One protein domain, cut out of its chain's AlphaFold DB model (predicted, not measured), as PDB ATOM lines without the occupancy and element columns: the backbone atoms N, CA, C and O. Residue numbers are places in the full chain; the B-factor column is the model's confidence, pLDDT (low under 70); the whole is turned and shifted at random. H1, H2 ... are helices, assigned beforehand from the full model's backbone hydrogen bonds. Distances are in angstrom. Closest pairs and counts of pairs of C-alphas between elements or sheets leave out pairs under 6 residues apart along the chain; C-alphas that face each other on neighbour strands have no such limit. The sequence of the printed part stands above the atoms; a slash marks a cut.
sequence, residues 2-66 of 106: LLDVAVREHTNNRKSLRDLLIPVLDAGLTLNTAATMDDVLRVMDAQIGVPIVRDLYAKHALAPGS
ATOM      1  N   LEU A   2     113.615 112.716 149.595       86.19
ATOM      2  CA  LEU A   2     113.242 113.183 148.248       86.19
ATOM      3  C   LEU A   2     114.242 112.799 147.145       86.19
ATOM      4  O   LEU A   2     113.869 112.212 146.136       86.19
ATOM      5  N   LEU A   3     115.522 113.095 147.368       87.31
ATOM      6  CA  LEU A   3     116.569 112.750 146.413       87.31
ATOM      7  C   LEU A   3     116.631 111.238 146.142       87.31
ATOM      8  O   LEU A   3     116.821 110.829 145.006       87.31
ATOM      9  N   ASP A   4     116.410 110.413 147.168       90.75
ATOM     10  CA  ASP A   4     116.390 108.955 147.016       90.75
ATOM     11  C   ASP A   4     115.219 108.495 146.133       90.75
ATOM     12  O   ASP A   4     115.414 107.676 145.239       90.75
ATOM     13  N   VAL A   5     114.025 109.082 146.303       91.94
ATOM     14  CA  VAL A   5     112.866 108.806 145.435       91.94
ATOM     15  C   VAL A   5     113.155 109.200 143.989       91.94
ATOM     16  O   VAL A   5     112.925 108.394 143.093       91.94
ATOM     17  N   ALA A   6     113.702 110.393 143.751       90.06
ATOM     18  CA  ALA A   6     113.983 110.869 142.397       90.06
ATOM     19  C   ALA A   6     115.038 110.012 141.676       90.06
ATOM     20  O   ALA A   6     114.898 109.699 140.493       90.06
ATOM     21  N   VAL A   7     116.080 109.587 142.395       91.75
ATOM     22  CA  VAL A   7     117.122 108.698 141.861       91.75
ATOM     23  C   VAL A   7     116.531 107.334 141.519       91.75
ATOM     24  O   VAL A   7     116.768 106.814 140.426       91.75
ATOM     25  N   ARG A   8     115.722 106.763 142.412       94.12
ATOM     26  CA  ARG A   8     115.045 105.484 142.179       94.12
ATOM     27  C   ARG A   8     114.051 105.564 141.026       94.12
ATOM     28  O   ARG A   8     114.018 104.651 140.210       94.12
ATOM     29  N   GLU A   9     113.300 106.652 140.900       92.56
ATOM     30  CA  GLU A   9     112.362 106.866 139.794       92.56
ATOM     31  C   GLU A   9     113.105 106.932 138.458       92.56
ATOM     32  O   GLU A   9     112.791 106.186 137.531       92.56
ATOM     33  N   HIS A  10     114.163 107.738 138.377       91.75
ATOM     34  CA  HIS A  10     114.928 107.886 137.142       91.75
ATOM     35  C   HIS A  10     115.683 106.613 136.744       91.75
ATOM     36  O   HIS A  10     115.851 106.303 135.563       91.75
ATOM     37  N   THR A  11     116.148 105.850 137.731       92.06
ATOM     38  CA  THR A  11     116.941 104.639 137.495       92.06
ATOM     39  C   THR A  11     116.118 103.355 137.527       92.06
ATOM     40  O   THR A  11     116.695 102.279 137.373       92.06
ATOM     41  N   ASN A  12     114.790 103.438 137.672       92.75
ATOM     42  CA  ASN A  12     113.900 102.290 137.876       92.75
ATOM     43  C   ASN A  12     114.391 101.369 139.012       92.75
ATOM     44  O   ASN A  12     114.604 100.175 138.808       92.75
ATOM     45  N   ASN A  13     114.628 101.940 140.195       94.06
ATOM     46  CA  ASN A  13     115.155 101.288 141.400       94.06
ATOM     47  C   ASN A  13     116.554 100.651 141.267       94.06
ATOM     48  O   ASN A  13     116.985  99.972 142.195       94.06
ATOM     49  N   ARG A  14     117.296 100.861 140.168       92.75
ATOM     50  CA  ARG A  14     118.659 100.307 140.020       92.75
ATOM     51  C   ARG A  14     119.712 101.020 140.861       92.75
ATOM     52  O   ARG A  14     120.763 100.438 141.108       92.75
ATOM     53  N   LYS A  15     119.472 102.280 141.228       93.00
ATOM     54  CA  LYS A  15     120.338 103.053 142.122       93.00
ATOM     55  C   LYS A  15     119.509 103.711 143.215       93.00
ATOM     56  O   LYS A  15     118.364 104.110 142.998       93.00
ATOM     57  N   SER A  16     120.127 103.846 144.373       92.50
ATOM     58  CA  SER A  16     119.662 104.578 145.543       92.50
ATOM     59  C   SER A  16     120.610 105.735 145.846       92.50
ATOM     60  O   SER A  16     121.724 105.802 145.327       92.50
ATOM     61  N   LEU A  17     120.213 106.627 146.747       91.75
ATOM     62  CA  LEU A  17     121.085 107.672 147.273       91.75
ATOM     63  C   LEU A  17     122.374 107.092 147.880       91.75
ATOM     64  O   LEU A  17     123.433 107.702 147.761       91.75
ATOM     65  N   ARG A  18     122.310 105.901 148.489       91.31
ATOM     66  CA  ARG A  18     123.489 105.228 149.047       91.31
ATOM     67  C   ARG A  18     124.515 104.900 147.962       91.31
ATOM     68  O   ARG A  18     125.693 105.187 148.153       91.31
ATOM     69  N   ASP A  19     124.063 104.399 146.815       92.69
ATOM     70  CA  ASP A  19     124.929 104.082 145.669       92.69
ATOM     71  C   ASP A  19     125.610 105.324 145.082       92.69
ATOM     72  O   ASP A  19     126.648 105.217 144.433       92.69
ATOM     73  N   LEU A  20     125.038 106.510 145.306       92.00
ATOM     74  CA  LEU A  20     125.645 107.780 144.906       92.00
ATOM     75  C   LEU A  20     126.640 108.307 145.941       92.00
ATOM     76  O   LEU A  20     127.605 108.967 145.571       92.00
ATOM     77  N   LEU A  21     126.407 108.034 147.227       91.50
ATOM     78  CA  LEU A  21     127.268 108.492 148.318       91.50
ATOM     79  C   LEU A  21     128.534 107.639 148.467       91.50
ATOM     80  O   LEU A  21     129.567 108.179 148.853       91.50
ATOM     81  N   ILE A  22     128.489 106.343 148.139       92.19
ATOM     82  CA  ILE A  22     129.672 105.466 148.201       92.19
ATOM     83  C   ILE A  22     130.831 106.023 147.340       92.19
ATOM     84  O   ILE A  22     131.895 106.280 147.901       92.19
ATOM     85  N   PRO A  23     130.642 106.361 146.046       92.25
ATOM     86  CA  PRO A  23     131.710 106.935 145.222       92.25
ATOM     87  C   PRO A  23     132.226 108.300 145.697       92.25
ATOM     88  O   PRO A  23     133.374 108.644 145.433       92.25
ATOM     89  N   VAL A  24     131.398 109.092 146.390       90.75
ATOM     90  CA  VAL A  24     131.822 110.368 146.997       90.75
ATOM     91  C   VAL A  24     132.830 110.106 148.118       90.75
ATOM     92  O   VAL A  24     133.860 110.778 148.189       90.75
ATOM     93  N   LEU A  25     132.553 109.107 148.961       89.56
ATOM     94  CA  LEU A  25     133.459 108.683 150.027       89.56
ATOM     95  C   LEU A  25     134.747 108.073 149.460       89.56
ATOM     96  O   LEU A  25     135.829 108.431 149.922       89.56
ATOM     97  N   ASP A  26     134.647 107.230 148.428       89.94
ATOM     98  CA  ASP A  26     135.809 106.626 147.754       89.94
ATOM     99  C   ASP A  26     136.703 107.678 147.075       89.94
ATOM    100  O   ASP A  26     137.924 107.536 147.035       89.94
ATOM    101  N   ALA A  27     136.111 108.773 146.587       87.62
ATOM    102  CA  ALA A  27     136.837 109.927 146.054       87.62
ATOM    103  C   ALA A  27     137.498 110.794 147.147       87.62
ATOM    104  O   ALA A  27     138.128 111.804 146.834       87.62
ATOM    105  N   GLY A  28     137.350 110.430 148.425       86.38
ATOM    106  CA  GLY A  28     137.908 111.160 149.562       86.38
ATOM    107  C   GLY A  28     137.220 112.495 149.839       86.38
ATOM    108  O   GLY A  28     137.725 113.270 150.652       86.38
ATOM    109  N   LEU A  29     136.075 112.775 149.204       85.00
ATOM    110  CA  LEU A  29     135.350 114.034 149.363       85.00
ATOM    111  C   LEU A  29     134.670 114.064 150.733       85.00
ATOM    112  O   LEU A  29     133.564 113.568 150.940       85.00
ATOM    113  N   THR A  30     135.371 114.659 151.690       76.62
ATOM    114  CA  THR A  30     134.926 114.816 153.076       76.62
ATOM    115  C   THR A  30     135.039 116.274 153.509       76.62
ATOM    116  O   THR A  30     135.791 117.058 152.920       76.62
ATOM    117  N   LEU A  31     134.356 116.637 154.602       69.75
ATOM    118  CA  LEU A  31     134.466 117.974 155.206       69.75
ATOM    119  C   LEU A  31     135.922 118.355 155.546       69.75
ATOM    120  O   LEU A  31     136.270 119.530 155.521       69.75
ATOM    121  N   ASN A  32     136.786 117.364 155.791       72.19
ATOM    122  CA  ASN A  32     138.202 117.564 156.110       72.19
ATOM    123  C   ASN A  32     139.074 117.874 154.883       72.19
ATOM    124  O   ASN A  32     140.200 118.337 155.037       72.19
ATOM    125  N   THR A  33     138.575 117.623 153.671       74.12
ATOM    126  CA  THR A  33     139.320 117.819 152.410       74.12
ATOM    127  C   THR A  33     139.006 119.135 151.701       74.12
ATOM    128  O   THR A  33     139.463 119.342 150.583       74.12
ATOM    129  N   ALA A  34     138.225 120.023 152.330       76.62
ATOM    130  CA  ALA A  34     137.717 121.255 151.713       76.62
ATOM    131  C   ALA A  34     136.935 121.026 150.400       76.62
ATOM    132  O   ALA A  34     136.819 121.934 149.579       76.62
ATOM    133  N   ALA A  35     136.377 119.824 150.212       84.12
ATOM    134  CA  ALA A  35     135.509 119.517 149.085       84.12
ATOM    135  C   ALA A  35     134.289 120.448 149.090       84.12
ATOM    136  O   ALA A  35     133.630 120.626 150.121       84.12
ATOM    137  N   THR A  36     133.984 121.041 147.939       89.44
ATOM    138  CA  THR A  36     132.802 121.891 147.796       89.44
ATOM    139  C   THR A  36     131.548 121.039 147.613       89.44
ATOM    140  O   THR A  36     131.613 119.867 147.242       89.44
ATOM    141  N   MET A  37     130.370 121.630 147.835       87.50
ATOM    142  CA  MET A  37     129.114 120.945 147.515       87.50
ATOM    143  C   MET A  37     129.035 120.592 146.021       87.50
ATOM    144  O   MET A  37     128.549 119.521 145.677       87.50
ATOM    145  N   ASP A  38     129.561 121.443 145.136       89.94
ATOM    146  CA  ASP A  38     129.582 121.166 143.696       89.94
ATOM    147  C   ASP A  38     130.427 119.926 143.357       89.94
ATOM    148  O   ASP A  38     130.014 119.103 142.539       89.94
ATOM    149  N   ASP A  39     131.551 119.712 144.055       91.94
ATOM    150  CA  ASP A  39     132.369 118.502 143.898       91.94
ATOM    151  C   ASP A  39     131.584 117.232 144.232       91.94
ATOM    152  O   ASP A  39     131.610 116.265 143.466       91.94
ATOM    153  N   VAL A  40     130.845 117.256 145.343       91.38
ATOM    154  CA  VAL A  40     129.993 116.143 145.777       91.38
ATOM    155  C   VAL A  40     128.893 115.880 144.750       91.38
ATOM    156  O   VAL A  40     128.747 114.753 144.272       91.38
ATOM    157  N   LEU A  41     128.147 116.918 144.364       91.88
ATOM    158  CA  LEU A  41     127.025 116.788 143.434       91.88
ATOM    159  C   LEU A  41     127.484 116.287 142.054       91.88
ATOM    160  O   LEU A  41     126.814 115.455 141.440       91.88
ATOM    161  N   ARG A  42     128.658 116.729 141.588       93.31
ATOM    162  CA  ARG A  42     129.270 116.270 140.334       93.31
ATOM    163  C   ARG A  42     129.583 114.775 140.352       93.31
ATOM    164  O   ARG A  42     129.291 114.095 139.368       93.31
ATOM    165  N   VAL A  43     130.157 114.256 141.439       93.81
ATOM    166  CA  VAL A  43     130.440 112.815 141.572       93.81
ATOM    167  C   VAL A  43     129.146 112.004 141.609       93.81
ATOM    168  O   VAL A  43     129.057 110.970 140.947       93.81
ATOM    169  N   MET A  44     128.124 112.487 142.318       92.62
ATOM    170  CA  MET A  44     126.824 111.814 142.382       92.62
ATOM    171  C   MET A  44     126.132 111.763 141.013       92.62
ATOM    172  O   MET A  44     125.672 110.700 140.600       92.62
ATOM    173  N   ASP A  45     126.101 112.868 140.266       93.56
ATOM    174  CA  ASP A  45     125.499 112.892 138.927       93.56
ATOM    175  C   ASP A  45     126.252 112.014 137.925       93.56
ATOM    176  O   ASP A  45     125.632 111.388 137.064       93.56
ATOM    177  N   ALA A  46     127.579 111.900 138.053       93.06
ATOM    178  CA  ALA A  46     128.378 111.015 137.208       93.06
ATOM    179  C   ALA A  46     127.962 109.538 137.339       93.06
ATOM    180  O   ALA A  46     128.107 108.772 136.388       93.06
ATOM    181  N   GLN A  47     127.385 109.137 138.477       92.75
ATOM    182  CA  GLN A  47     126.865 107.782 138.672       92.75
ATOM    183  C   GLN A  47     125.560 107.513 137.916       92.75
ATOM    184  O   GLN A  47     125.224 106.346 137.703       92.75
ATOM    185  N   ILE A  48     124.815 108.555 137.548       88.88
ATOM    186  CA  ILE A  48     123.513 108.454 136.873       88.88
ATOM    187  C   ILE A  48     123.644 108.831 135.387       88.88
ATOM    188  O   ILE A  48     122.912 108.303 134.554       88.88
ATOM    189  N   GLY A  49     124.600 109.700 135.048       88.00
ATOM    190  CA  GLY A  49     124.856 110.195 133.692       88.00
ATOM    191  C   GLY A  49     124.071 111.457 133.320       88.00
ATOM    192  O   GLY A  49     124.243 111.974 132.220       88.00
ATOM    193  N   VAL A  50     123.240 111.978 134.226       85.94
ATOM    194  CA  VAL A  50     122.438 113.202 134.053       85.94
ATOM    195  C   VAL A  50     122.441 114.035 135.344       85.94
ATOM    196  O   VAL A  50     122.602 113.455 136.419       85.94
ATOM    197  N   PRO A  51     122.265 115.372 135.275       87.94
ATOM    198  CA  PRO A  51     122.472 116.283 136.406       87.94
ATOM    199  C   PRO A  51     121.320 116.332 137.437       87.94
ATOM    200  O   PRO A  51     120.982 117.391 137.959       87.94
ATOM    201  N   ILE A  52     120.689 115.195 137.740       88.06
ATOM    202  CA  ILE A  52     119.475 115.140 138.577       88.06
ATOM    203  C   ILE A  52     119.717 115.658 139.993       88.06
ATOM    204  O   ILE A  52     118.862 116.344 140.557       88.06
ATOM    205  N   VAL A  53     120.858 115.322 140.591       89.19
ATOM    206  CA  VAL A  53     121.171 115.695 141.971       89.19
ATOM    207  C   VAL A  53     121.453 117.193 142.056       89.19
ATOM    208  O   VAL A  53     120.945 117.849 142.968       89.19
ATOM    209  N   ARG A  54     122.192 117.754 141.087       90.25
ATOM    210  CA  ARG A  54     122.413 119.208 140.986       90.25
ATOM    211  C   ARG A  54     121.117 119.975 140.765       90.25
ATOM    212  O   ARG A  54     120.896 120.967 141.458       90.25
ATOM    213  N   ASP A  55     120.246 119.504 139.878       88.00
ATOM    214  CA  ASP A  55     118.970 120.165 139.588       88.00
ATOM    215  C   ASP A  55     118.052 120.177 140.818       88.00
ATOM    216  O   ASP A  55     117.478 121.213 141.170       88.00
ATOM    217  N   LEU A  56     117.954 119.049 141.530       84.38
ATOM    218  CA  LEU A  56     117.204 118.966 142.784       84.38
ATOM    219  C   LEU A  56     117.814 119.847 143.875       84.38
ATOM    220  O   LEU A  56     117.077 120.522 144.595       84.38
ATOM    221  N   TYR A  57     119.143 119.874 143.995       84.06
ATOM    222  CA  TYR A  57     119.821 120.738 144.955       84.06
ATOM    223  C   TYR A  57     119.539 122.218 144.664       84.06
ATOM    224  O   TYR A  57     119.096 122.939 145.556       84.06
ATOM    225  N   ALA A  58     119.692 122.662 143.416       84.25
ATOM    226  CA  ALA A  58     119.419 124.042 143.017       84.25
ATOM    227  C   ALA A  58     117.952 124.435 143.252       84.25
ATOM    228  O   ALA A  58     117.671 125.525 143.752       84.25
ATOM    229  N   LYS A  59     117.013 123.534 142.943       78.00
ATOM    230  CA  LYS A  59     115.571 123.774 143.089       78.00
ATOM    231  C   LYS A  59     115.103 123.832 144.547       78.00
ATOM    232  O   LYS A  59     114.099 124.491 144.828       78.00
ATOM    233  N   HIS A  60     115.781 123.138 145.463       73.56
ATOM    234  CA  HIS A  60     115.259 122.910 146.815       73.56
ATOM    235  C   HIS A  60     116.164 123.403 147.947       73.56
ATOM    236  O   HIS A  60     115.650 123.916 148.936       73.56
ATOM    237  N   ALA A  61     117.488 123.305 147.831       72.62
ATOM    238  CA  ALA A  61     118.397 123.807 148.866       72.62
ATOM    239  C   ALA A  61     118.453 125.344 148.896       72.62
ATOM    240  O   ALA A  61     118.747 125.930 149.935       72.62
ATOM    241  N   LEU A  62     118.141 125.992 147.768       65.69
ATOM    242  CA  LEU A  62     118.170 127.449 147.619       65.69
ATOM    243  C   LEU A  62     116.781 128.106 147.729       65.69
ATOM    244  O   LEU A  62     116.694 129.331 147.726       65.69
ATOM    245  N   ALA A  63     115.699 127.321 147.841       63.06
ATOM    246  CA  ALA A  63     114.322 127.822 147.874       63.06
ATOM    247  C   ALA A  63     113.464 127.077 148.922       63.06
ATOM    248  O   ALA A  63     113.001 125.961 148.663       63.06
ATOM    249  N   PRO A  64     113.210 127.678 150.101       57.06
ATOM    250  CA  PRO A  64     112.375 127.076 151.139       57.06
ATOM    251  C   PRO A  64     110.925 126.868 150.667       57.06
ATOM    252  O   PRO A  64     110.324 127.772 150.092       57.06
ATOM    253  N   GLY A  65     110.342 125.699 150.954       64.19
ATOM    254  CA  GLY A  65     108.896 125.455 150.822       64.19
ATOM    255  C   GLY A  65     108.381 125.018 149.445       64.19
ATOM    256  O   GLY A  65     107.174 124.932 149.258       64.19
ATOM    257  N   SER A  66     109.249 124.703 148.479       66.00
ATOM    258  CA  SER A  66     108.829 124.334 147.113       66.00
ATOM    259  C   SER A  66     108.388 122.874 146.930       66.00
ATOM    260  O   SER A  66     108.156 122.450 145.796       66.00
TER     261      SER A  66
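What this domain is: This is residues 2 to 66 of the 106 residues of an uncharacterized protein of Gammaproteobacteria bacterium (UniProt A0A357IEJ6). Four short helices make a compact body, with H3 and H4 folded back as a helical hairpin, H1 packed on H4 and H2 crossing H3, and with the ends that stick out the whole has a flat outline. Residues 31 to 36 and 58 to 66 stick out. The 65 printed residues are all helix in class, in the order H1 H2 H3 H4, compact with a radius of gyration of 11.9 A, and span 31 by 29 by 16 A.

How they stand to each other: H2, residues 17 to 26, touches H3, residues 37 to 46, closest at C-alphas 20 and 44, 4.9 A, at a steep tilt of 68 degrees, only just short of about perpendicular. H3 touches H4, residues 52 to 60, at C-alphas 41 and 54, 5.8 A, opposite ways at 39 degrees, a steep tilt. H4 touches H1, residues 2 to 11, at C-alphas 53 and 3, 7.0 A, a shallow tilt of 31 degrees. H1 and H2 only just touch, with 3 pairs of C-alphas within 8 A, the closest those of Asp 4 and Leu 17, 4.9 A. Every O i to N i+4 pair is within hydrogen-bond range in H1, H3 and H4, and 4 of 6 in H2.

Where its parts are: H1, 14.2 A long, begins at C-alpha 2 (113.242, 113.183, 148.248). H2 is 14.8 A, H3 14.3 A; H4, 12.1 A, ends at C-alpha 60 (115.259, 122.910, 146.815).

The domain as a whole: The printed part has no cut and no long link. The C-alphas of Asn 12 and Asn 32, the two farthest apart, are 34.0 A apart. Residue 31 and residues 62 to 66 have pLDDT under 70.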